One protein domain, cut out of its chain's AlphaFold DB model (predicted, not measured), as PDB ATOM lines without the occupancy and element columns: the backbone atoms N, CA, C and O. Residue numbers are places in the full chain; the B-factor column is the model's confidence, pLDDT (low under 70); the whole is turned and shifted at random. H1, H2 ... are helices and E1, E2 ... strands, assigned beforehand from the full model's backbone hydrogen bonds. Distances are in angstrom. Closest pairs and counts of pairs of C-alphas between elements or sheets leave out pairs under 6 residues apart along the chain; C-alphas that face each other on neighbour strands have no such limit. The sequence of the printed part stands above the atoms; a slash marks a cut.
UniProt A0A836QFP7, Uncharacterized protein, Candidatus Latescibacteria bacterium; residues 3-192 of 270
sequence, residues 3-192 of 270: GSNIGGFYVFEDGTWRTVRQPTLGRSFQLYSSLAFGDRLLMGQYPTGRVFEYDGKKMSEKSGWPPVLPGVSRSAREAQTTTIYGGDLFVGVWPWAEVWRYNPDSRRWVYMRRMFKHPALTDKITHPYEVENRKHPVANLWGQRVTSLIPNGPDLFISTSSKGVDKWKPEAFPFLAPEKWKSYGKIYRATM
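AT A GLANCE: This is residues 3 to 192 of the 270 residues of an uncharacterized protein of Candidatus Latescibacteria bacterium (UniProt A0A836QFP7). Three twisted antiparallel sheets stand face to face in turn like neighbouring blades of part of a propeller, with E7 to E10 in the middle, E3 to E6 on one of its faces and E11 to E13 on the other. The hairpin E1 and E2 lies at one end of the longest axis, where residues 12 to 17 stick out, and the loops of residues 163 to 179 with the short helix H1 lie toward the other end. The printed part has 190 residues with thirteen named strands and one named helix, in the order E1 to E12, H1, E13; the class is mostly strand, though the named elements hold 88 residues, under half. The sheets run in the orders E7 E8 E9 E10, E3 E4 E5 E6, E11 E12 E13 and E1 E2, all antiparallel. The whole is compact, with a radius of gyration of the C-alphas of 17.5 A, and spans 56 by 43 by 30 A.

HOW THE PARTS SIT: E7, residues 78 to 85, E8, residues 88 to 94, E9, residues 98 to 103, and E10, residues 108 to 114, form a meander, each strand the antiparallel neighbour of the one before. Across it, N 83 and O 90 are within hydrogen-bond range at 3.0 A, N 91 and O 100 at 2.9 A, and N 101 and O 110 at 2.9 A. E3, residues 30 to 37, E4, residues 40 to 46, E5, residues 51 to 54, and E6, residues 59 to 62, form a second meander, with N 35 and O 42 at 2.9 A, N 43 and O 52 at 2.8 A, and N 53 and O 60 at 2.8 A. Both sheets are strongly twisted, and E3 bends by 56 degrees at residue 33. These two sheets are face to face, with best planes 25 degrees apart; the closest C-alphas of E4 and E7 are those of Gly 44 and Ala 79, 4.4 A apart. E11, residues 144 to 152, E12, residues 155 to 162, and E13, residues 187 to 191, form the third sheet, with N 150 and O 157 at 2.9 A and N 158 and O 188 at 2.8 A. It is face to face with the sheet E7 E8 E9 E10, with best planes 6 degrees apart, and the three belong to a stack of sheets, that is, sheets face to face in turn. The closest C-alphas of E8 and E11 are those of Trp 94 and Arg 145, 5.2 A apart. E3, E7 and E11 are edge strands; E3 and E7 stand 7.4 A centre to centre, E7 and E11 7.6 A. H1, residues 180 to 183, only grazes the sheet E11 E12 E13, with residues 181 to 183; it is too short for any O i to N i+4 pair, and its one O i to N i+3 pair is within range. E1, residues 9 to 13, and E2, residues 16 to 21, form a hairpin, with N 11 and O 18 at 2.9 A. The closest C-alphas of E2 and E6 are those of Val 20 and Met 59, 7.0 A apart, and E1 is apart from E7.

IN THESE COORDINATES: E7 begins with C-alpha 78 at (95.179, 121.340, 148.544) and measures 20.1 A; E8 measures 19.9 A and E10 18.2 A. E3 and E4 measure 19.6 A and 19.2 A. E11, the longest strand by residues, and E12 measure 23.4 A and 23.6 A. E1 begins with C-alpha 9 at (91.525, 131.531, 162.027), and E13 ends with C-alpha 191 at (114.730, 128.777, 135.446).

THE WHOLE: The C-alphas farthest apart, those of Asp 14 and Pro 178, are 56.6 A apart. The printed part, residues 3 to 192, has no cut. The long links are E6 to E7, E10 to E11 and E12 to H1, of 15, 29 and 17 residues. The mean pLDDT of the printed part is 95.6, and residue 165 alone is under 70.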
ATOM      1  N   GLY A   3      95.827 128.702 162.183       94.50
ATOM      2  CA  GLY A   3      94.587 128.144 161.655       94.50
ATOM      3  C   GLY A   3      94.325 126.747 162.212       94.50
ATOM      4  O   GLY A   3      95.249 125.965 162.403       94.50
ATOM      5  N   SER A   4      93.058 126.423 162.456       94.94
ATOM      6  CA  SER A   4      92.625 125.063 162.808       94.94
ATOM      7  C   SER A   4      92.186 124.287 161.568       94.94
ATOM      8  O   SER A   4      91.836 124.884 160.552       94.94
ATOM      9  N   ASN A   5      92.129 122.959 161.668       95.12
ATOM     10  CA  ASN A   5      91.682 122.064 160.594       95.12
ATOM     11  C   ASN A   5      90.177 122.132 160.269       95.12
ATOM     12  O   ASN A   5      89.722 121.506 159.310       95.12
ATOM     13  N   ILE A   6      89.420 122.885 161.064       96.12
ATOM     14  CA  ILE A   6      87.989 123.168 160.904       96.12
ATOM     15  C   ILE A   6      87.734 124.655 160.598       96.12
ATOM     16  O   ILE A   6      86.615 125.161 160.695       96.12
ATOM     17  N   GLY A   7      88.793 125.381 160.227       95.12
ATOM     18  CA  GLY A   7      88.724 126.725 159.665       95.12
ATOM     19  C   GLY A   7      88.629 127.869 160.659       95.12
ATOM     20  O   GLY A   7      88.438 129.010 160.245       95.12
ATOM     21  N   GLY A   8      88.775 127.611 161.955       96.94
ATOM     22  CA  GLY A   8      89.084 128.681 162.900       96.94
ATOM     23  C   GLY A   8      90.377 129.382 162.479       96.94
ATOM     24  O   GLY A   8      91.359 128.689 162.204       96.94
ATOM     25  N   PHE A   9      90.368 130.712 162.398       97.50
ATOM     26  CA  PHE A   9      91.525 131.531 162.027       97.50
ATOM     27  C   PHE A   9      91.756 132.608 163.083       97.50
ATOM     28  O   PHE A   9      90.842 133.383 163.383       97.50
ATOM     29  N   TYR A  10      92.968 132.647 163.634       97.06
ATOM     30  CA  TYR A  10      93.298 133.423 164.825       97.06
ATOM     31  C   TYR A  10      94.555 134.258 164.605       97.06
ATOM     32  O   TYR A  10      95.558 133.786 164.058       97.06
ATOM     33  N   VAL A  11      94.519 135.500 165.068       97.31
ATOM     34  CA  VAL A  11      95.618 136.460 164.954       97.31
ATOM     35  C   VAL A  11      96.052 136.859 166.355       97.31
ATOM     36  O   VAL A  11      95.207 137.063 167.221       97.31
ATOM     37  N   PHE A  12      97.366 136.901 166.567       96.50
ATOM     38  CA  PHE A  12      97.969 137.377 167.805       96.50
ATOM     39  C   PHE A  12      98.536 138.762 167.533       96.50
ATOM     40  O   PHE A  12      99.377 138.895 166.641       96.50
ATOM     41  N   GLU A  13      98.036 139.756 168.249       94.81
ATOM     42  CA  GLU A  13      98.356 141.170 168.072       94.81
ATOM     43  C   GLU A  13      98.255 141.853 169.441       94.81
ATOM     44  O   GLU A  13      97.362 141.534 170.230       94.81
ATOM     45  N   ASP A  14      99.225 142.711 169.759       95.00
ATOM     46  CA  ASP A  14      99.292 143.464 171.021       95.00
ATOM     47  C   ASP A  14      99.096 142.608 172.284       95.00
ATOM     48  O   ASP A  14      98.372 142.957 173.215       95.00
ATOM     49  N   GLY A  15      99.727 141.431 172.312       97.06
ATOM     50  CA  GLY A  15      99.667 140.521 173.458       97.06
ATOM     51  C   GLY A  15      98.361 139.729 173.587       97.06
ATOM     52  O   GLY A  15      98.209 138.973 174.546       97.06
ATOM     53  N   THR A  16      97.429 139.848 172.636       97.50
ATOM     54  CA  THR A  16      96.107 139.205 172.711       97.50
ATOM     55  C   THR A  16      95.774 138.390 171.464       97.50
ATOM     56  O   THR A  16      96.241 138.667 170.360       97.50
ATOM     57  N   TRP A  17      94.958 137.346 171.637       97.62
ATOM     58  CA  TRP A  17      94.431 136.551 170.527       97.62
ATOM     59  C   TRP A  17      93.044 137.038 170.120       97.62
ATOM     60  O   TRP A  17      92.122 137.089 170.933       97.62
ATOM     61  N   ARG A  18      92.870 137.300 168.825       96.69
ATOM     62  CA  ARG A  18      91.588 137.612 168.193       96.69
ATOM     63  C   ARG A  18      91.175 136.498 167.243       96.69
ATOM     64  O   ARG A  18      91.966 136.047 166.413       96.69
ATOM     65  N   THR A  19      89.898 136.128 167.288       97.56
ATOM     66  CA  THR A  19      89.297 135.249 166.276       97.56
ATOM     67  C   THR A  19      88.858 136.072 165.067       97.56
ATOM     68  O   THR A  19      88.051 136.990 165.188       97.56
ATOM     69  N   VAL A  20      89.389 135.743 163.890       97.44
ATOM     70  CA  VAL A  20      89.039 136.370 162.602       97.44
ATOM     71  C   VAL A  20      87.969 135.560 161.873       97.44
ATOM     72  O   VAL A  20      87.079 136.123 161.245       97.44
ATOM     73  N   ARG A  21      88.050 134.228 161.957       96.25
ATOM     74  CA  ARG A  21      87.061 133.298 161.403       96.25
ATOM     75  C   ARG A  21      86.728 132.260 162.461       96.25
ATOM     76  O   ARG A  21      87.639 131.632 162.992       96.25
ATOM     77  N   GLN A  22      85.441 132.064 162.731       97.19
ATOM     78  CA  GLN A  22      84.986 131.014 163.639       97.19
ATOM     79  C   GLN A  22      85.147 129.627 162.994       97.19
ATOM     80  O   GLN A  22      84.910 129.481 161.787       97.19
ATOM     81  N   PRO A  23      85.552 128.601 163.757       96.62
ATOM     82  CA  PRO A  23      85.594 127.235 163.257       96.62
ATOM     83  C   PRO A  23      84.191 126.714 162.925       96.62
ATOM     84  O   PRO A  23      83.188 127.160 163.476       96.62
ATOM     85  N   THR A  24      84.116 125.741 162.020       96.50
ATOM     86  CA  THR A  24      82.867 125.052 161.673       96.50
ATOM     87  C   THR A  24      83.042 123.558 161.922       96.50
ATOM     88  O   THR A  24      83.731 122.880 161.160       96.50
ATOM     89  N   LEU A  25      82.432 123.039 162.991       94.81
ATOM     90  CA  LEU A  25      82.507 121.616 163.338       94.81
ATOM     91  C   LEU A  25      81.987 120.734 162.193       94.81
ATOM     92  O   LEU A  25      81.072 121.111 161.464       94.81
ATOM     93  N   GLY A  26      82.611 119.568 162.009       93.31
ATOM     94  CA  GLY A  26      82.270 118.622 160.940       93.31
ATOM     95  C   GLY A  26      82.697 119.047 159.529       93.31
ATOM     96  O   GLY A  26      82.564 118.260 158.594       93.31
ATOM     97  N   ARG A  27      83.251 120.255 159.346       93.31
ATOM     98  CA  ARG A  27      83.710 120.751 158.045       93.31
ATOM     99  C   ARG A  27      85.225 120.887 158.021       93.31
ATOM    100  O   ARG A  27      85.789 121.700 158.744       93.31
ATOM    101  N   SER A  28      85.878 120.150 157.126       94.75
ATOM    102  CA  SER A  28      87.312 120.334 156.903       94.75
ATOM    103  C   SER A  28      87.594 121.695 156.272       94.75
ATOM    104  O   SER A  28      86.979 122.084 155.272       94.75
ATOM    105  N   PHE A  29      88.553 122.399 156.853       96.44
ATOM    106  CA  PHE A  29      89.123 123.626 156.335       96.44
ATOM    107  C   PHE A  29      90.533 123.734 156.904       96.44
ATOM    108  O   PHE A  29      90.709 124.071 158.069       96.44
ATOM    109  N   GLN A  30      91.537 123.412 156.097       95.94
ATOM    110  CA  GLN A  30      92.937 123.385 156.526       95.94
ATOM    111  C   GLN A  30      93.743 124.371 155.691       95.94
ATOM    112  O   GLN A  30      93.491 124.514 154.494       95.94
ATOM    113  N   LEU A  31      94.707 125.033 156.325       96.62
ATOM    114  CA  LEU A  31      95.635 125.958 155.681       96.62
ATOM    115  C   LEU A  31      97.007 125.286 155.599       96.62
ATOM    116  O   LEU A  31      97.588 124.960 156.627       96.62
ATOM    117  N   TYR A  32      97.487 125.044 154.380       95.50
ATOM    118  CA  TYR A  32      98.705 124.265 154.118       95.50
ATOM    119  C   TYR A  32      99.930 125.120 153.813       95.50
ATOM    120  O   TYR A  32     101.060 124.691 154.024       95.50
ATOM    121  N   SER A  33      99.708 126.322 153.300       96.56
ATOM    122  CA  SER A  33     100.766 127.255 152.938       96.56
ATOM    123  C   SER A  33     100.349 128.667 153.303       96.56
ATOM    124  O   SER A  33      99.156 128.971 153.355       96.56
ATOM    125  N   SER A  34     101.332 129.525 153.553       96.31
ATOM    126  CA  SER A  34     101.130 130.951 153.770       96.31
ATOM    127  C   SER A  34     102.259 131.742 153.126       96.31
ATOM    128  O   SER A  34     103.422 131.364 153.264       96.31
ATOM    129  N   LEU A  35     101.929 132.842 152.459       96.94
ATOM    130  CA  LEU A  35     102.886 133.700 151.772       96.94
ATOM    131  C   LEU A  35     102.413 135.152 151.804       96.94
ATOM    132  O   LEU A  35     101.278 135.441 151.425       96.94
ATOM    133  N   ALA A  36     103.284 136.069 152.217       95.94
ATOM    134  CA  ALA A  36     103.047 137.490 151.994       95.94
ATOM    135  C   ALA A  36     103.137 137.783 150.489       95.94
ATOM    136  O   ALA A  36     104.125 137.434 149.845       95.94
ATOM    137  N   PHE A  37     102.095 138.389 149.929       96.44
ATOM    138  CA  PHE A  37     102.029 138.752 148.519       96.44
ATOM    139  C   PHE A  37     101.358 140.118 148.386       96.44
ATOM    140  O   PHE A  37     100.140 140.252 148.531       96.44
ATOM    141  N   GLY A  38     102.172 141.143 148.146       94.38
ATOM    142  CA  GLY A  38     101.755 142.530 148.298       94.38
ATOM    143  C   GLY A  38     101.402 142.844 149.751       94.38
ATOM    144  O   GLY A  38     102.088 142.432 150.682       94.38
ATOM    145  N   ASP A  39     100.305 143.561 149.955       93.06
ATOM    146  CA  ASP A  39      99.764 143.934 151.266       93.06
ATOM    147  C   ASP A  39      98.773 142.892 151.824       93.06
ATOM    148  O   ASP A  39      97.905 143.204 152.646       93.06
ATOM    149  N   ARG A  40      98.859 141.653 151.335       95.88
ATOM    150  CA  ARG A  40      98.001 140.538 151.732       95.88
ATOM    151  C   ARG A  40      98.844 139.370 152.194       95.88
ATOM    152  O   ARG A  40      99.913 139.097 151.652       95.88
ATOM    153  N   LEU A  41      98.301 138.613 153.135       96.88
ATOM    154  CA  LEU A  41      98.761 137.258 153.371       96.88
ATOM    155  C   LEU A  41      97.887 136.285 152.591       96.88
ATOM    156  O   LEU A  41      96.698 136.155 152.872       96.88
ATOM    157  N   LEU A  42      98.488 135.574 151.647       98.00
ATOM    158  CA  LEU A  42      97.854 134.470 150.944       98.00
ATOM    159  C   LEU A  42      98.019 133.180 151.733       98.00
ATOM    160  O   LEU A  42      99.070 132.941 152.320       98.00
ATOM    161  N   MET A  43      96.988 132.341 151.730       98.19
ATOM    162  CA  MET A  43      96.967 131.063 152.427       98.19
ATOM    163  C   MET A  43      96.336 129.992 151.543       98.19
ATOM    164  O   MET A  43      95.177 130.114 151.145       98.19
ATOM    165  N   GLY A  44      97.084 128.942 151.220       97.81
ATOM    166  CA  GLY A  44      96.575 127.839 150.414       97.81
ATOM    167  C   GLY A  44      95.715 126.881 151.239       97.81
ATOM    168  O   GLY A  44      96.083 126.510 152.354       97.81
ATOM    169  N   GLN A  45      94.553 126.502 150.704       97.44
ATOM    170  CA  GLN A  45      93.491 125.846 151.460       97.44
ATOM    171  C   GLN A  45      93.117 124.462 150.917       97.44
ATOM    172  O   GLN A  45      93.106 124.211 149.709       97.44
ATOM    173  N   TYR A  46      92.748 123.584 151.849       97.00
ATOM    174  CA  TYR A  46      92.024 122.331 151.630       97.00
ATOM    175  C   TYR A  46      90.620 122.420 152.229       97.00
ATOM    176  O   TYR A  46      90.506 122.901 153.361       97.00
ATOM    177  N   PRO A  47      89.554 121.925 151.562       95.69
ATOM    178  CA  PRO A  47      89.573 120.987 150.428       95.69
ATOM    179  C   PRO A  47      89.360 121.581 149.037       95.69
ATOM    180  O   PRO A  47      89.169 120.832 148.079       95.69
ATOM    181  N   THR A  48      89.336 122.903 148.897       95.81
ATOM    182  CA  THR A  48      89.008 123.523 147.604       95.81
ATOM    183  C   THR A  48      90.210 123.610 146.663       95.81
ATOM    184  O   THR A  48      90.047 123.769 145.449       95.81
ATOM    185  N   GLY A  49      91.426 123.534 147.212       96.94
ATOM    186  CA  GLY A  49      92.660 123.836 146.497       96.94
ATOM    187  C   GLY A  49      92.776 125.303 146.112       96.94
ATOM    188  O   GLY A  49      93.535 125.615 145.200       96.94
ATOM    189  N   ARG A  50      91.982 126.181 146.739       97.56
ATOM    190  CA  ARG A  50      91.993 127.620 146.491       97.56
ATOM    191  C   ARG A  50      92.900 128.340 147.478       97.56
ATOM    192  O   ARG A  50      93.286 127.802 148.514       97.56
ATOM    193  N   VAL A  51      93.212 129.581 147.153       97.94
ATOM    194  CA  VAL A  51      93.920 130.520 148.010       97.94
ATOM    195  C   VAL A  51      92.900 131.405 148.720       97.94
ATOM    196  O   VAL A  51      91.919 131.860 148.137       97.94
ATOM    197  N   PHE A  52      93.141 131.655 149.994       97.88
ATOM    198  CA  PHE A  52      92.467 132.673 150.784       97.88
ATOM    199  C   PHE A  52      93.436 133.825 151.002       97.88
ATOM    200  O   PHE A  52      94.643 133.615 151.042       97.88
ATOM    201  N   GLU A  53      92.921 135.035 151.147       97.50
ATOM    202  CA  GLU A  53      93.714 136.196 151.526       97.50
ATOM    203  C   GLU A  53      93.260 136.742 152.877       97.50
ATOM    204  O   GLU A  53      92.078 136.690 153.218       97.50
ATOM    205  N   TYR A  54      94.214 137.255 153.642       97.56
ATOM    206  CA  TYR A  54      93.983 138.050 154.835       97.56
ATOM    207  C   TYR A  54      94.544 139.454 154.605       97.56
ATOM    208  O   TYR A  54      95.706 139.605 154.226       97.56
ATOM    209  N   ASP A  55      93.710 140.471 154.817       95.88
ATOM    210  CA  ASP A  55      94.039 141.886 154.584       95.88
ATOM    211  C   ASP A  55      94.444 142.650 155.857       95.88
ATOM    212  O   ASP A  55      94.485 143.877 155.864       95.88
ATOM    213  N   GLY A  56      94.706 141.929 156.952       95.00
ATOM    214  CA  GLY A  56      94.918 142.519 158.276       95.00
ATOM    215  C   GLY A  56      93.633 142.659 159.098       95.00
ATOM    216  O   GLY A  56      93.701 142.911 160.298       95.00
ATOM    217  N   LYS A  57      92.454 142.450 158.499       94.75
ATOM    218  CA  LYS A  57      91.162 142.558 159.193       94.75
ATOM    219  C   LYS A  57      90.292 141.331 158.981       94.75
ATOM    220  O   LYS A  57      89.865 140.719 159.966       94.75
ATOM    221  N   LYS A  58      90.064 140.961 157.721       95.94
ATOM    222  CA  LYS A  58      89.186 139.870 157.292       95.94
ATOM    223  C   LYS A  58      89.942 138.842 156.466       95.94
ATOM    224  O   LYS A  58      90.894 139.149 155.754       95.94
ATOM    225  N   MET A  59      89.463 137.609 156.559       96.56
ATOM    226  CA  MET A  59      89.873 136.520 155.688       96.56
ATOM    227  C   MET A  59      88.821 136.344 154.592       96.56
ATOM    228  O   MET A  59      87.638 136.188 154.897       96.56
ATOM    229  N   SER A  60      89.240 136.342 153.330       96.81
ATOM    230  CA  SER A  60      88.358 136.151 152.178       96.81
ATOM    231  C   SER A  60      88.915 135.131 151.200       96.81
ATOM    232  O   SER A  60      90.121 134.987 151.030       96.81
ATOM    233  N   GLU A  61      88.019 134.408 150.544       97.12
ATOM    234  CA  GLU A  61      88.392 133.463 149.501       97.12
ATOM    235  C   GLU A  61      88.744 134.191 148.198       97.12
ATOM    236  O   GLU A  61      88.009 135.076 147.753       97.12
ATOM    237  N   LYS A  62      89.822 133.767 147.531       96.75
ATOM    238  CA  LYS A  62      90.131 134.172 146.156       96.75
ATOM    239  C   LYS A  62      89.512 133.160 145.201       96.75
ATOM    240  O   LYS A  62      90.115 132.139 144.862       96.75
ATOM    241  N   SER A  63      88.279 133.437 144.783       93.75
ATOM    242  CA  SER A  63      87.547 132.541 143.887       93.75
ATOM    243  C   SER A  63      88.351 132.256 142.613       93.75
ATOM    244  O   SER A  63      88.834 133.167 141.941       93.75
ATOM    245  N   GLY A  64      88.523 130.970 142.300       94.19
ATOM    246  CA  GLY A  64      89.241 130.513 141.107       94.19
ATOM    247  C   GLY A  64      90.771 130.618 141.163       94.19
ATOM    248  O   GLY A  64      91.402 130.441 140.123       94.19
ATOM    249  N   TRP A  65      91.374 130.901 142.323       97.62
ATOM    250  CA  TRP A  65      92.832 130.994 142.475       97.62
ATOM    251  C   TRP A  65      93.404 129.814 143.266       97.62
ATOM    252  O   TRP A  65      93.025 129.673 144.423       97.62
ATOM    253  N   PRO A  66      94.361 129.042 142.724       98.19
ATOM    254  CA  PRO A  66      94.623 128.887 141.294       98.19
ATOM    255  C   PRO A  66      93.441 128.204 140.573       98.19
ATOM    256  O   PRO A  66      92.548 127.644 141.225       98.19
ATOM    257  N   PRO A  67      93.433 128.206 139.227       98.00
ATOM    258  CA  PRO A  67      92.475 127.434 138.448       98.00
ATOM    259  C   PRO A  67      92.523 125.927 138.755       98.00
ATOM    260  O   PRO A  67      93.421 125.411 139.427       98.00
ATOM    261  N   VAL A  68      91.522 125.203 138.254       97.31
ATOM    262  CA  VAL A  68      91.507 123.735 138.293       97.31
ATOM    263  C   VAL A  68      92.103 123.208 136.994       97.31
ATOM    264  O   VAL A  68      91.698 123.657 135.922       97.31
ATOM    265  N   LEU A  69      93.036 122.258 137.080       96.75
ATOM    266  CA  LEU A  69      93.541 121.542 135.910       96.75
ATOM    267  C   LEU A  69      92.375 120.881 135.146       96.75
ATOM    268  O   LEU A  69      91.589 120.152 135.749       96.75
ATOM    269  N   PRO A  70      92.224 121.108 133.832       96.94
ATOM    270  CA  PRO A  70      91.193 120.420 133.066       96.94
ATOM    271  C   PRO A  70      91.357 118.896 133.117       96.94
ATOM    272  O   PRO A  70      92.470 118.378 133.027       96.94
ATOM    273  N   GLY A  71      90.236 118.182 133.243       96.62
ATOM    274  CA  GLY A  71      90.216 116.717 133.263       96.62
ATOM    275  C   GLY A  71      90.547 116.074 134.612       96.62
ATOM    276  O   GLY A  71      90.849 114.887 134.627       96.62
ATOM    277  N   VAL A  72      90.502 116.818 135.727       96.88
ATOM    278  CA  VAL A  72      90.593 116.253 137.087       96.88
ATOM    279  C   VAL A  72      89.397 116.640 137.953       96.88
ATOM    280  O   VAL A  72      88.721 117.639 137.703       96.88
ATOM    281  N   SER A  73      89.157 115.861 139.010       95.94
ATOM    282  CA  SER A  73      88.134 116.168 140.010       95.94
ATOM    283  C   SER A  73      88.414 117.504 140.707       95.94
ATOM    284  O   SER A  73      89.555 117.850 141.021       95.94
ATOM    285  N   ARG A  74      87.349 118.263 140.993       95.06
ATOM    286  CA  ARG A  74      87.429 119.537 141.735       95.06
ATOM    287  C   ARG A  74      87.462 119.335 143.253       95.06
ATOM    288  O   ARG A  74      87.643 120.307 143.984       95.06
ATOM    289  N   SER A  75      87.251 118.106 143.715       94.00
ATOM    290  CA  SER A  75      87.139 117.753 145.130       94.00
ATOM    291  C   SER A  75      88.504 117.502 145.768       94.00
ATOM    292  O   SER A  75      89.444 117.101 145.090       94.00
ATOM    293  N   ALA A  76      88.586 117.712 147.087       95.12
ATOM    294  CA  ALA A  76      89.750 117.397 147.922       95.12
ATOM    295  C   ALA A  76      91.088 117.873 147.327       95.12
ATOM    296  O   ALA A  76      92.053 117.121 147.246       95.12
ATOM    297  N   ARG A  77      91.147 119.135 146.904       97.31
ATOM    298  CA  ARG A  77      92.383 119.766 146.435       97.31
ATOM    299  C   ARG A  77      93.057 120.512 147.585       97.31
ATOM    300  O   ARG A  77      92.377 121.065 148.449       97.31
ATOM    301  N   GLU A  78      94.385 120.557 147.583       97.38
ATOM    302  CA  GLU A  78      95.179 121.340 148.544       97.38
ATOM    303  C   GLU A  78      96.069 122.305 147.756       97.38
ATOM    304  O   GLU A  78      96.922 121.854 146.991       97.38
ATOM    305  N   ALA A  79      95.910 123.620 147.943       98.12
ATOM    306  CA  ALA A  79      96.941 124.581 147.541       98.12
ATOM    307  C   ALA A  79      98.084 124.472 148.559       98.12
ATOM    308  O   ALA A  79      98.092 125.111 149.610       98.12
ATOM    309  N   GLN A  80      98.983 123.534 148.295       97.06
ATOM    310  CA  GLN A  80      99.857 122.962 149.307       97.06
ATOM    311  C   GLN A  80     101.133 123.772 149.510       97.06
ATOM    312  O   GLN A  80     101.640 123.848 150.622       97.06
ATOM    313  N   THR A  81     101.647 124.381 148.449       98.44
ATOM    314  CA  THR A  81     102.871 125.180 148.490       98.44
ATOM    315  C   THR A  81     102.666 126.481 147.744       98.44
ATOM    316  O   THR A  81     101.992 126.518 146.717       98.44
ATOM    317  N   THR A  82     103.257 127.555 148.256       98.44
ATOM    318  CA  THR A  82     103.214 128.885 147.647       98.44
ATOM    319  C   THR A  82     104.579 129.540 147.765       98.44
ATOM    320  O   THR A  82     105.196 129.447 148.825       98.44
ATOM    321  N   THR A  83     105.043 130.222 146.722       98.19
ATOM    322  CA  THR A  83     106.265 131.037 146.791       98.19
ATOM    323  C   THR A  83     106.218 132.199 145.805       98.19
ATOM    324  O   THR A  83     105.378 132.212 144.902       98.19
ATOM    325  N   ILE A  84     107.131 133.154 145.965       97.31
ATOM    326  CA  ILE A  84     107.422 134.168 144.954       97.31
ATOM    327  C   ILE A  84     108.689 133.749 144.211       97.31
ATOM    328  O   ILE A  84     109.707 133.451 144.832       97.31
ATOM    329  N   TYR A  85     108.644 133.763 142.882       96.75
ATOM    330  CA  TYR A  85     109.815 133.537 142.038       96.75
ATOM    331  C   TYR A  85     109.724 134.405 140.783       96.75
ATOM    332  O   TYR A  85     108.685 134.434 140.125       96.75
ATOM    333  N   GLY A  86     110.783 135.156 140.466       92.81
ATOM    334  CA  GLY A  86     110.788 136.038 139.291       92.81
ATOM    335  C   GLY A  86     109.760 137.174 139.306       92.81
ATOM    336  O   GLY A  86     109.393 137.660 138.246       92.81
ATOM    337  N   GLY A  87     109.269 137.584 140.479       92.88
ATOM    338  CA  GLY A  87     108.196 138.583 140.577       92.88
ATOM    339  C   GLY A  87     106.780 137.997 140.543       92.88
ATOM    340  O   GLY A  87     105.812 138.723 140.749       92.88
ATOM    341  N   ASP A  88     106.645 136.687 140.345       96.75
ATOM    342  CA  ASP A  88     105.355 136.020 140.197       96.75
ATOM    343  C   ASP A  88     105.026 135.115 141.378       96.75
ATOM    344  O   ASP A  88     105.911 134.577 142.045       96.75
ATOM    345  N   LEU A  89     103.730 134.891 141.591       98.12
ATOM    346  CA  LEU A  89     103.231 133.921 142.558       98.12
ATOM    347  C   LEU A  89     103.218 132.524 141.933       98.12
ATOM    348  O   LEU A  89     102.596 132.306 140.897       98.12
ATOM    349  N   PHE A  90     103.828 131.555 142.606       98.62
ATOM    350  CA  PHE A  90     103.751 130.140 142.258       98.62
ATOM    351  C   PHE A  90     102.932 129.382 143.294       98.62
ATOM    352  O   PHE A  90     103.092 129.612 144.492       98.62
ATOM    353  N   VAL A  91     102.081 128.461 142.835       98.81
ATOM    354  CA  VAL A  91     101.257 127.598 143.690       98.81
ATOM    355  C   VAL A  91     101.368 126.147 143.237       98.81
ATOM    356  O   VAL A  91     101.075 125.830 142.082       98.81
ATOM    357  N   GLY A  92     101.773 125.268 144.151       98.69
ATOM    358  CA  GLY A  92     101.730 123.820 143.980       98.69
ATOM    359  C   GLY A  92     100.416 123.253 144.511       98.69
ATOM    360  O   GLY A  92     100.040 123.535 145.651       98.69
ATOM    361  N   VAL A  93      99.709 122.459 143.702       98.50
ATOM    362  CA  VAL A  93      98.377 121.931 144.034       98.50
ATOM    363  C   VAL A  93      98.361 120.405 144.044       98.50
ATOM    364  O   VAL A  93      98.707 119.742 143.064       98.50
ATOM    365  N   TRP A  94      97.922 119.844 145.165       97.94
ATOM    366  CA  TRP A  94      97.600 118.427 145.346       97.94
ATOM    367  C   TRP A  94      96.123 118.178 144.961       97.94
ATOM    368  O   TRP A  94      95.313 119.090 145.150       97.94
ATOM    369  N   PRO A  95      95.719 116.994 144.445       97.38
ATOM    370  CA  PRO A  95      96.444 115.719 144.437       97.38
ATOM    371  C   PRO A  95      97.158 115.333 143.155       97.38
ATOM    372  O   PRO A  95      97.693 114.229 143.082       97.38
ATOM    373  N   TRP A  96      97.185 116.211 142.160       98.19
ATOM    374  CA  TRP A  96      97.785 115.907 140.864       98.19
ATOM    375  C   TRP A  96      99.195 116.482 140.695       98.19
ATOM    376  O   TRP A  96      99.802 116.238 139.659       98.19
ATOM    377  N   ALA A  97      99.741 117.172 141.704       98.06
ATOM    378  CA  ALA A  97     101.021 117.886 141.670       98.06
ATOM    379  C   ALA A  97     101.099 118.910 140.525       98.06
ATOM    380  O   ALA A  97     102.034 118.922 139.716       98.06
ATOM    381  N   GLU A  98     100.068 119.744 140.439       98.06
ATOM    382  CA  GLU A  98      99.973 120.851 139.491       98.06
ATOM    383  C   GLU A  98     100.862 122.006 139.972       98.06
ATOM    384  O   GLU A  98     100.885 122.303 141.163       98.06
ATOM    385  N   VAL A  99     101.551 122.689 139.061       98.69
ATOM    386  CA  VAL A  99     102.221 123.965 139.336       98.69
ATOM    387  C   VAL A  99     101.560 125.049 138.499       98.69
ATOM    388  O   VAL A  99     101.514 124.970 137.267       98.69
ATOM    389  N   TRP A 100     101.072 126.075 139.183       98.75
ATOM    390  CA  TRP A 100     100.452 127.255 138.600       98.75
ATOM    391  C   TRP A 100     101.306 128.486 138.879       98.75
ATOM    392  O   TRP A 100     101.838 128.635 139.977       98.75
ATOM    393  N   ARG A 101     101.405 129.377 137.892       98.38
ATOM    394  CA  ARG A 101     102.085 130.672 137.990       98.38
ATOM    395  C   ARG A 101     101.064 131.782 137.782       98.38
ATOM    396  O   ARG A 101     100.327 131.742 136.802       98.38
ATOM    397  N   TYR A 102     101.036 132.768 138.663       98.38
ATOM    398  CA  TYR A 102     100.252 133.986 138.515       98.38
ATOM    399  C   TYR A 102     101.184 135.177 138.347       98.38
ATOM    400  O   TYR A 102     101.981 135.470 139.240       98.38
ATOM    401  N   ASN A 103     101.050 135.871 137.219       96.06
ATOM    402  CA  ASN A 103     101.764 137.114 136.978       96.06
ATOM    403  C   ASN A 103     100.891 138.308 137.410       96.06
ATOM    404  O   ASN A 103      99.792 138.471 136.868       96.06
ATOM    405  N   PRO A 104     101.338 139.129 138.380       93.62
ATOM    406  CA  PRO A 104     100.528 140.215 138.928       93.62
ATOM    407  C   PRO A 104     100.287 141.360 137.942       93.62
ATOM    408  O   PRO A 104      99.222 141.976 138.002       93.62
ATOM    409  N   ASP A 105     101.215 141.603 137.017       90.00
ATOM    410  CA  ASP A 105     101.119 142.708 136.058       90.00
ATOM    411  C   ASP A 105     100.054 142.438 134.991       90.00
ATOM    412  O   ASP A 105      99.158 143.250 134.764       90.00
ATOM    413  N   SER A 106     100.096 141.253 134.381       93.31
ATOM    414  CA  SER A 106      99.098 140.795 133.402       93.31
ATOM    415  C   SER A 106      97.838 140.207 134.043       93.31
ATOM    416  O   SER A 106      96.877 139.898 133.340       93.31
ATOM    417  N   ARG A 107      97.839 140.032 135.372       95.06
ATOM    418  CA  ARG A 107      96.758 139.429 136.168       95.06
ATOM    419  C   ARG A 107      96.310 138.068 135.644       95.06
ATOM    420  O   ARG A 107      95.122 137.738 135.646       95.06
ATOM    421  N   ARG A 108      97.268 137.267 135.182       97.44
ATOM    422  CA  ARG A 108      96.994 136.022 134.471       97.44
ATOM    423  C   ARG A 108      97.617 134.825 135.167       97.44
ATOM    424  O   ARG A 108      98.800 134.822 135.504       97.44
ATOM    425  N   TRP A 109      96.810 133.773 135.294       98.38
ATOM    426  CA  TRP A 109      97.279 132.435 135.625       98.38
ATOM    427  C   TRP A 109      97.787 131.707 134.380       98.38
ATOM    428  O   TRP A 109      97.164 131.731 133.317       98.38
ATOM    429  N   VAL A 110      98.905 131.014 134.541       97.94
ATOM    430  CA  VAL A 110      99.496 130.113 133.559       97.94
ATOM    431  C   VAL A 110      99.677 128.757 134.225       97.94
ATOM    432  O   VAL A 110     100.297 128.642 135.285       97.94
ATOM    433  N   TYR A 111      99.121 127.723 133.597       98.31
ATOM    434  CA  TYR A 111      99.450 126.350 133.942       98.31
ATOM    435  C   TYR A 111     100.882 126.085 133.497       98.31
ATOM    436  O   TYR A 111     101.174 126.131 132.302       98.31
ATOM    437  N   MET A 112     101.776 125.837 134.451       97.50
ATOM    438  CA  MET A 112     103.170 125.560 134.126       97.50
ATOM    439  C   MET A 112     103.303 124.104 133.713       97.50
ATOM    440  O   MET A 112     103.724 123.795 132.599       97.50
ATOM    441  N   ARG A 113     102.966 123.200 134.638       97.19
ATOM    442  CA  ARG A 113     103.163 121.768 134.455       97.19
ATOM    443  C   ARG A 113     102.507 120.963 135.570       97.19
ATOM    444  O   ARG A 113     102.399 121.417 136.703       97.19
ATOM    445  N   ARG A 114     102.180 119.713 135.260       97.94
ATOM    446  CA  ARG A 114     102.010 118.630 136.225       97.94
ATOM    447  C   ARG A 114     103.342 117.920 136.420       97.94
ATOM    448  O   ARG A 114     103.929 117.435 135.449       97.94
ATOM    449  N   MET A 115     103.804 117.806 137.660       98.19
ATOM    450  CA  MET A 115     105.150 117.290 137.955       98.19
ATOM    451  C   MET A 115     105.283 115.762 137.810       98.19
ATOM    452  O   MET A 115     106.366 115.203 137.977       98.19
ATOM    453  N   PHE A 116     104.191 115.090 137.441       98.12
ATOM    454  CA  PHE A 116     104.086 113.656 137.200       98.12
ATOM    455  C   PHE A 116     103.483 113.394 135.816       98.12
ATOM    456  O   PHE A 116     102.577 114.096 135.372       98.12
ATOM    457  N   LYS A 117     103.971 112.350 135.137       97.00
ATOM    458  CA  LYS A 117     103.451 111.902 133.828       97.00
ATOM    459  C   LYS A 117     102.410 110.780 133.932       97.00
ATOM    460  O   LYS A 117     101.883 110.337 132.920       97.00
ATOM    461  N   HIS A 118     102.161 110.277 135.136       97.00
ATOM    462  CA  HIS A 118     101.319 109.114 135.410       97.00
ATOM    463  C   HIS A 118     100.565 109.331 136.723       97.00
ATOM    464  O   HIS A 118     101.054 110.100 137.545       97.00
ATOM    465  N   PRO A 119      99.402 108.695 136.932       97.19
ATOM    466  CA  PRO A 119      98.590 108.068 135.888       97.19
ATOM    467  C   PRO A 119      98.033 109.146 134.938       97.19
ATOM    468  O   PRO A 119      98.292 110.337 135.144       97.19
ATOM    469  N   ALA A 120      97.309 108.760 133.887       97.25
ATOM    470  CA  ALA A 120      96.586 109.724 133.052       97.25
ATOM    471  C   ALA A 120      95.615 110.568 133.900       97.25
ATOM    472  O   ALA A 120      95.161 110.128 134.956       97.25
ATOM    473  N   LEU A 121      95.340 111.799 133.457       97.38
ATOM    474  CA  LEU A 121      94.351 112.652 134.116       97.38
ATOM    475  C   LEU A 121      92.961 112.047 133.952       97.38
ATOM    476  O   LEU A 121      92.624 111.527 132.889       97.38
ATOM    477  N   THR A 122      92.167 112.128 135.009       97.12
ATOM    478  CA  THR A 122      90.753 111.784 134.973       97.12
ATOM    479  C   THR A 122      90.034 112.463 136.133       97.12
ATOM    480  O   THR A 122      90.597 112.672 137.209       97.12
ATOM    481  N   ASP A 123      88.774 112.801 135.907       96.94
ATOM    482  CA  ASP A 123      87.832 113.326 136.888       96.94
ATOM    483  C   ASP A 123      87.028 112.231 137.605       96.94
ATOM    484  O   ASP A 123      86.319 112.521 138.565       96.94
ATOM    485  N   LYS A 124      87.176 110.967 137.185       96.94
ATOM    486  CA  LYS A 124      86.482 109.803 137.763       96.94
ATOM    487  C   LYS A 124      87.028 109.385 139.129       96.94
ATOM    488  O   LYS A 124      86.357 108.665 139.860       96.94
ATOM    489  N   ILE A 125      88.246 109.809 139.459       95.50
ATOM    490  CA  ILE A 125      88.887 109.608 140.761       95.50
ATOM    491  C   ILE A 125      89.334 110.955 141.311       95.50
ATOM    492  O   ILE A 125      89.645 111.883 140.562       95.50
ATOM    493  N   THR A 126      89.383 111.058 142.636       94.88
ATOM    494  CA  THR A 126      89.838 112.291 143.280       94.88
ATOM    495  C   THR A 126      91.359 112.337 143.326       94.88
ATOM    496  O   THR A 126      91.961 113.327 142.910       94.88
ATOM    497  N   HIS A 127      91.989 111.246 143.768       96.19
ATOM    498  CA  HIS A 127      93.436 111.171 143.948       96.19
ATOM    499  C   HIS A 127      94.064 110.157 142.983       96.19
ATOM    500  O   HIS A 127      93.502 109.077 142.797       96.19
ATOM    501  N   PRO A 128      95.253 110.438 142.420       96.69
ATOM    502  CA  PRO A 128      96.026 109.443 141.685       96.69
ATOM    503  C   PRO A 128      96.149 108.117 142.437       96.69
ATOM    504  O   PRO A 128      96.486 108.098 143.621       96.69
ATOM    505  N   TYR A 129      95.918 107.020 141.713       96.00
ATOM    506  CA  TYR A 129      96.027 105.643 142.199       96.00
ATOM    507  C   TYR A 129      95.075 105.250 143.344       96.00
ATOM    508  O   TYR A 129      95.311 104.254 144.024       96.00
ATOM    509  N   GLU A 130      93.996 106.005 143.580       94.75
ATOM    510  CA  GLU A 130      93.030 105.706 144.646       94.75
ATOM    511  C   GLU A 130      92.375 104.323 144.491       94.75
ATOM    512  O   GLU A 130      92.187 103.608 145.476       94.75
ATOM    513  N   VAL A 131      92.081 103.909 143.253       95.69
ATOM    514  CA  VAL A 131      91.449 102.612 142.956       95.69
ATOM    515  C   VAL A 131      92.422 101.464 143.197       95.69
ATOM    516  O   VAL A 131      92.080 100.477 143.850       95.69
ATOM    517  N   GLU A 132      93.646 101.594 142.698       95.50
ATOM    518  CA  GLU A 132      94.710 100.605 142.843       95.50
ATOM    519  C   GLU A 132      95.114 100.433 144.309       95.50
ATOM    520  O   GLU A 132      95.456  99.335 144.746       95.50
ATOM    521  N   ASN A 133      95.009 101.507 145.088       93.00
ATOM    522  CA  ASN A 133      95.413 101.556 146.482       93.00
ATOM    523  C   ASN A 133      94.240 101.354 147.469       93.00
ATOM    524  O   ASN A 133      94.421 101.477 148.679       93.00
ATOM    525  N   ARG A 134      93.043 100.983 146.985       90.94
ATOM    526  CA  ARG A 134      91.809 100.841 147.792       90.94
ATOM    527  C   ARG A 134      91.890  99.846 148.953       90.94
ATOM    528  O   ARG A 134      91.125  99.951 149.901       90.94
ATOM    529  N   LYS A 135      92.772  98.845 148.853       88.56
ATOM    530  CA  LYS A 135      92.981  97.830 149.902       88.56
ATOM    531  C   LYS A 135      93.944  98.308 150.997       88.56
ATOM    532  O   LYS A 135      94.102  97.622 152.000       88.56
ATOM    533  N   HIS A 136      94.601  99.451 150.802       89.44
ATOM    534  CA  HIS A 136      95.500 100.045 151.781       89.44
ATOM    535  C   HIS A 136      94.711 100.934 152.763       89.44
ATOM    536  O   HIS A 136      93.782 101.614 152.326       89.44
ATOM    537  N   PRO A 137      95.099 101.033 154.052       90.31
ATOM    538  CA  PRO A 137      94.396 101.868 155.040       90.31
ATOM    539  C   PRO A 137      94.247 103.348 154.656       90.31
ATOM    540  O   PRO A 137      93.347 104.040 155.125       90.31
ATOM    541  N   VAL A 138      95.135 103.850 153.796       91.06
ATOM    542  CA  VAL A 138      95.105 105.224 153.287       91.06
ATOM    543  C   VAL A 138      94.924 105.170 151.779       91.06
ATOM    544  O   VAL A 138      95.912 105.074 151.061       91.06
ATOM    545  N   ALA A 139      93.683 105.251 151.293       92.38
ATOM    546  CA  ALA A 139      93.360 105.084 149.869       92.38
ATOM    547  C   ALA A 139      94.133 106.044 148.946       92.38
ATOM    548  O   ALA A 139      94.575 105.655 147.873       92.38
ATOM    549  N   ASN A 140      94.404 107.270 149.391       94.19
ATOM    550  CA  ASN A 140      95.149 108.280 148.635       94.19
ATOM    551  C   ASN A 140      96.648 108.349 148.979       94.19
ATOM    552  O   ASN A 140      97.259 109.409 148.831       94.19
ATOM    553  N   LEU A 141      97.248 107.244 149.443       95.19
ATOM    554  CA  LEU A 141      98.671 107.156 149.802       95.19
ATOM    555  C   LEU A 141      99.583 107.722 148.706       95.19
ATOM    556  O   LEU A 141     100.476 108.519 148.989       95.19
ATOM    557  N   TRP A 142      99.300 107.349 147.458       95.81
ATOM    558  CA  TRP A 142     100.069 107.716 146.269       95.81
ATOM    559  C   TRP A 142      99.533 108.960 145.546       95.81
ATOM    560  O   TRP A 142      99.915 109.228 144.407       95.81
ATOM    561  N   GLY A 143      98.695 109.765 146.213       96.56
ATOM    562  CA  GLY A 143      98.350 111.103 145.734       96.56
ATOM    563  C   GLY A 143      99.609 111.959 145.569       96.56
ATOM    564  O   GLY A 143     100.538 111.867 146.369       96.56
ATOM    565  N   GLN A 144      99.654 112.789 144.532       97.56
ATOM    566  CA  GLN A 144     100.882 113.418 144.046       97.56
ATOM    567  C   GLN A 144     101.008 114.852 144.541       97.56
ATOM    568  O   GLN A 144     100.125 115.684 144.325       97.56
ATOM    569  N   ARG A 145     102.125 115.144 145.206       96.81
ATOM    570  CA  ARG A 145     102.411 116.433 145.841       96.81
ATOM    571  C   ARG A 145     103.480 117.213 145.101       96.81
ATOM    572  O   ARG A 145     104.432 116.635 144.577       96.81
ATOM    573  N   VAL A 146     103.333 118.535 145.147       97.94
ATOM    574  CA  VAL A 146     104.452 119.476 145.060       97.94
ATOM    575  C   VAL A 146     104.769 119.884 146.492       97.94
ATOM    576  O   VAL A 146     104.082 120.729 147.062       97.94
ATOM    577  N   THR A 147     105.763 119.231 147.088       95.31
ATOM    578  CA  THR A 147     106.063 119.343 148.522       95.31
ATOM    579  C   THR A 147     106.829 120.591 148.896       95.31
ATOM    580  O   THR A 147     106.722 121.052 150.027       95.31
ATOM    581  N   SER A 148     107.601 121.149 147.968       96.75
ATOM    582  CA  SER A 148     108.293 122.410 148.196       96.75
ATOM    583  C   SER A 148     108.477 123.185 146.899       96.75
ATOM    584  O   SER A 148     108.618 122.606 145.819       96.75
ATOM    585  N   LEU A 149     108.473 124.507 147.050       98.38
ATOM    586  CA  LEU A 149     108.813 125.495 146.036       98.38
ATOM    587  C   LEU A 149     109.838 126.438 146.669       98.38
ATOM    588  O   LEU A 149     109.462 127.327 147.431       98.38
ATOM    589  N   ILE A 150     111.123 126.203 146.411       97.56
ATOM    590  CA  ILE A 150     112.224 126.897 147.087       97.56
ATOM    591  C   ILE A 150     113.020 127.713 146.066       97.56
ATOM    592  O   ILE A 150     113.757 127.126 145.268       97.56
ATOM    593  N   PRO A 151     112.881 129.049 146.065       95.44
ATOM    594  CA  PRO A 151     113.800 129.923 145.355       95.44
ATOM    595  C   PRO A 151     115.206 129.794 145.953       95.44
ATOM    596  O   PRO A 151     115.373 129.834 147.171       95.44
ATOM    597  N   ASN A 152     116.215 129.641 145.103       93.06
ATOM    598  CA  ASN A 152     117.620 129.647 145.493       93.06
ATOM    599  C   ASN A 152     118.441 130.355 144.411       93.06
ATOM    600  O   ASN A 152     118.646 129.819 143.320       93.06
ATOM    601  N   GLY A 153     118.880 131.579 144.708       89.56
ATOM    602  CA  GLY A 153     119.498 132.453 143.715       89.56
ATOM    603  C   GLY A 153     118.556 132.678 142.520       89.56
ATOM    604  O   GLY A 153     117.399 133.035 142.737       89.56
ATOM    605  N   PRO A 154     119.012 132.469 141.270       90.62
ATOM    606  CA  PRO A 154     118.186 132.648 140.076       90.62
ATOM    607  C   PRO A 154     117.272 131.450 139.775       90.62
ATOM    608  O   PRO A 154     116.545 131.474 138.783       90.62
ATOM    609  N   ASP A 155     117.303 130.385 140.576       95.25
ATOM    610  CA  ASP A 155     116.594 129.136 140.299       95.25
ATOM    611  C   ASP A 155     115.412 128.917 141.244       95.25
ATOM    612  O   ASP A 155     115.414 129.356 142.394       95.25
ATOM    613  N   LEU A 156     114.421 128.161 140.774       97.75
ATOM    614  CA  LEU A 156     113.352 127.612 141.601       97.75
ATOM    615  C   LEU A 156     113.474 126.091 141.658       97.75
ATOM    616  O   LEU A 156     113.359 125.411 140.636       97.75
ATOM    617  N   PHE A 157     113.651 125.544 142.857       98.50
ATOM    618  CA  PHE A 157     113.628 124.105 143.086       98.50
ATOM    619  C   PHE A 157     112.223 123.639 143.474       98.50
ATOM    620  O   PHE A 157     111.605 124.171 144.397       98.50
ATOM    621  N   ILE A 158     111.724 122.629 142.761       98.62
ATOM    622  CA  ILE A 158     110.382 122.064 142.923       98.62
ATOM    623  C   ILE A 158     110.536 120.600 143.323       98.62
ATOM    624  O   ILE A 158     111.013 119.797 142.519       98.62
ATOM    625  N   SER A 159     110.143 120.237 144.541       98.06
ATOM    626  CA  SER A 159     110.190 118.840 144.993       98.06
ATOM    627  C   SER A 159     108.832 118.157 144.871       98.06
ATOM    628  O   SER A 159     107.779 118.797 144.926       98.06
ATOM    629  N   THR A 160     108.861 116.840 144.700       97.56
ATOM    630  CA  THR A 160     107.664 116.007 144.565       97.56
ATOM    631  C   THR A 160     107.645 114.890 145.595       97.56
ATOM    632  O   THR A 160     108.686 114.334 145.931       97.56
ATOM    633  N   SER A 161     106.459 114.501 146.056       96.00
ATOM    634  CA  SER A 161     106.292 113.338 146.935       96.00
ATOM    635  C   SER A 161     104.916 112.699 146.770       96.00
ATOM    636  O   SER A 161     104.041 113.215 146.072       96.00
ATOM    637  N   SER A 162     104.729 111.551 147.414       95.25
ATOM    638  CA  SER A 162     103.421 110.954 147.685       95.25
ATOM    639  C   SER A 162     102.761 111.637 148.888       95.25
ATOM    640  O   SER A 162     103.411 112.397 149.612       95.25
ATOM    641  N   LYS A 163     101.472 111.370 149.141       92.06
ATOM    642  CA  LYS A 163     100.791 111.839 150.360       92.06
ATOM    643  C   LYS A 163     101.449 111.263 151.615       92.06
ATOM    644  O   LYS A 163     101.663 111.998 152.574       92.06
ATOM    645  N   GLY A 164     101.720 109.957 151.611       81.19
ATOM    646  CA  GLY A 164     102.388 109.270 152.717       81.19
ATOM    647  C   GLY A 164     103.888 109.104 152.501       81.19
ATOM    648  O   GLY A 164     104.368 109.146 151.370       81.19
ATOM    649  N   VAL A 165     104.605 108.882 153.601       68.75
ATOM    650  CA  VAL A 165     106.059 108.642 153.664       68.75
ATOM    651  C   VAL A 165     106.410 107.154 153.526       68.75
ATOM    652  O   VAL A 165     107.265 106.641 154.242       68.75
ATOM    653  N   ASP A 166     105.714 106.429 152.649       75.50
ATOM    654  CA  ASP A 166     105.890 104.979 152.541       75.50
ATOM    655  C   ASP A 166     107.036 104.602 151.592       75.50
ATOM    656  O   ASP A 166     107.300 105.272 150.588       75.50
ATOM    657  N   LYS A 167     107.703 103.489 151.899       86.25
ATOM    658  CA  LYS A 167     108.692 102.886 151.008       86.25
ATOM    659  C   LYS A 167     107.941 102.182 149.884       86.25
ATOM    660  O   LYS A 167     107.043 101.379 150.135       86.25
ATOM    661  N   TRP A 168     108.341 102.416 148.635       91.31
ATOM    662  CA  TRP A 168     107.804 101.622 147.535       91.31
ATOM    663  C   TRP A 168     108.210 100.149 147.701       91.31
ATOM    664  O   TRP A 168     109.394  99.816 147.739       91.31
ATOM    665  N   LYS A 169     107.201  99.285 147.819       92.75
ATOM    666  CA  LYS A 169     107.308  97.824 147.846       92.75
ATOM    667  C   LYS A 169     106.684  97.287 146.551       92.75
ATOM    668  O   LYS A 169     105.471  97.455 146.391       92.75
ATOM    669  N   PRO A 170     107.462  96.708 145.619       93.44
ATOM    670  CA  PRO A 170     106.961  96.277 144.311       93.44
ATOM    671  C   PRO A 170     105.758  95.331 144.383       93.44
ATOM    672  O   PRO A 170     104.838  95.455 143.583       93.44
ATOM    673  N   GLU A 171     105.727  94.441 145.372       92.94
ATOM    674  CA  GLU A 171     104.673  93.440 145.562       92.94
ATOM    675  C   GLU A 171     103.369  94.079 146.056       92.94
ATOM    676  O   GLU A 171     102.280  93.690 145.639       92.94
ATOM    677  N   ALA A 172     103.471  95.090 146.924       91.06
ATOM    678  CA  ALA A 172     102.314  95.808 147.454       91.06
ATOM    679  C   ALA A 172     101.792  96.877 146.479       91.06
ATOM    680  O   ALA A 172     100.596  97.168 146.454       91.06
ATOM    681  N   PHE A 173     102.680  97.458 145.667       94.06
ATOM    682  CA  PHE A 173     102.372  98.557 144.750       94.06
ATOM    683  C   PHE A 173     102.901  98.290 143.327       94.06
ATOM    684  O   PHE A 173     103.691  99.085 142.793       94.06
ATOM    685  N   PRO A 174     102.460  97.196 142.675       95.69
ATOM    686  CA  PRO A 174     102.978  96.791 141.368       95.69
ATOM    687  C   PRO A 174     102.615  97.786 140.258       95.69
ATOM    688  O   PRO A 174     103.333  97.914 139.273       95.69
ATOM    689  N   PHE A 175     101.548  98.575 140.430       95.38
ATOM    690  CA  PHE A 175     101.118  99.596 139.466       95.38
ATOM    691  C   PHE A 175     102.123 100.749 139.283       95.38
ATOM    692  O   PHE A 175     102.027 101.490 138.295       95.38
ATOM    693  N   LEU A 176     103.087 100.896 140.206       96.06
ATOM    694  CA  LEU A 176     104.201 101.844 140.109       96.06
ATOM    695  C   LEU A 176     105.457 101.258 139.446       96.06
ATOM    696  O   LEU A 176     106.402 102.002 139.160       96.06
ATOM    697  N   ALA A 177     105.482  99.954 139.180       95.19
ATOM    698  CA  ALA A 177     106.557  99.329 138.432       95.19
ATOM    699  C   ALA A 177     106.518  99.743 136.941       95.19
ATOM    700  O   ALA A 177     105.478 100.177 136.428       95.19
ATOM    701  N   PRO A 178     107.650  99.627 136.227       95.12
ATOM    702  CA  PRO A 178     108.996  99.436 136.780       95.12
ATOM    703  C   PRO A 178     109.583 100.735 137.363       95.12
ATOM    704  O   PRO A 178     110.415 100.701 138.262       95.12
ATOM    705  N   GLU A 179     109.125 101.891 136.875       96.12
ATOM    706  CA  GLU A 179     109.864 103.157 136.989       96.12
ATOM    707  C   GLU A 179     109.018 104.345 137.477       96.12
ATOM    708  O   GLU A 179     109.536 105.430 137.756       96.12
ATOM    709  N   LYS A 180     107.695 104.181 137.601       96.88
ATOM    710  CA  LYS A 180     106.793 105.286 137.967       96.88
ATOM    711  C   LYS A 180     107.068 105.788 139.383       96.88
ATOM    712  O   LYS A 180     106.996 106.996 139.618       96.88
ATOM    713  N   TRP A 181     107.438 104.887 140.297       94.81
ATOM    714  CA  TRP A 181     107.810 105.221 141.675       94.81
ATOM    715  C   TRP A 181     108.951 106.249 141.748       94.81
ATOM    716  O   TRP A 181     108.914 107.123 142.607       94.81
ATOM    717  N   LYS A 182     109.898 106.245 140.791       95.00
ATOM    718  CA  LYS A 182     111.012 107.210 140.754       95.00
ATOM    719  C   LYS A 182     110.554 108.651 140.565       95.00
ATOM    720  O   LYS A 182     111.367 109.557 140.669       95.00
ATOM    721  N   SER A 183     109.288 108.880 140.198       95.56
ATOM    722  CA  SER A 183     108.716 110.229 140.094       95.56
ATOM    723  C   SER A 183     108.410 110.844 141.456       95.56
ATOM    724  O   SER A 183     108.358 112.062 141.545       95.56
ATOM    725  N   TYR A 184     108.228 110.028 142.495       95.44
ATOM    726  CA  TYR A 184     108.108 110.496 143.870       95.44
ATOM    727  C   TYR A 184     109.517 110.730 144.429       95.44
ATOM    728  O   TYR A 184     110.390 109.880 144.282       95.44
ATOM    729  N   GLY A 185     109.759 111.898 145.025       93.62
ATOM    730  CA  GLY A 185     111.078 112.316 145.506       93.62
ATOM    731  C   GLY A 185     111.937 113.048 144.470       93.62
ATOM    732  O   GLY A 185     113.066 113.421 144.778       93.62
ATOM    733  N   LYS A 186     111.437 113.296 143.248       96.31
ATOM    734  CA  LYS A 186     112.185 114.093 142.261       96.31
ATOM    735  C   LYS A 186     112.259 115.553 142.679       96.31
ATOM    736  O   LYS A 186     111.259 116.125 143.121       96.31
ATOM    737  N   ILE A 187     113.417 116.150 142.424       97.94
ATOM    738  CA  ILE A 187     113.650 117.588 142.501       97.94
ATOM    739  C   ILE A 187     113.847 118.104 141.078       97.94
ATOM    740  O   ILE A 187     114.683 117.601 140.328       97.94
ATOM    741  N   TYR A 188     113.064 119.106 140.708       98.06
ATOM    742  CA  TYR A 188     113.183 119.808 139.440       98.06
ATOM    743  C   TYR A 188     113.815 121.168 139.684       98.06
ATOM    744  O   TYR A 188     113.463 121.847 140.644       98.06
ATOM    745  N   ARG A 189     114.705 121.577 138.784       97.56
ATOM    746  CA  ARG A 189     115.203 122.949 138.702       97.56
ATOM    747  C   ARG A 189     114.431 123.667 137.600       97.56
ATOM    748  O   ARG A 189     114.440 123.216 136.456       97.56
ATOM    749  N   ALA A 190     113.760 124.752 137.950       95.69
ATOM    750  CA  ALA A 190     113.132 125.670 137.015       95.69
ATOM    751  C   ALA A 190     113.953 126.960 136.938       95.69
ATOM    752  O   ALA A 190     114.458 127.441 137.952       95.69
ATOM    753  N   THR A 191     114.067 127.503 135.730       93.06
ATOM    754  CA  THR A 191     114.730 128.777 135.446       93.06
ATOM    755  C   THR A 191     113.743 129.727 134.775       93.06
ATOM    756  O   THR A 191     112.816 129.290 134.085       93.06
ATOM    757  N   MET A 192     113.923 131.030 134.976       90.50
ATOM    758  CA  MET A 192     113.118 132.068 134.336       90.50
ATOM    759  C   MET A 192     114.039 133.089 133.660       90.50
ATOM    760  O   MET A 192     114.832 133.732 134.351       90.50
TER     761      MET A 192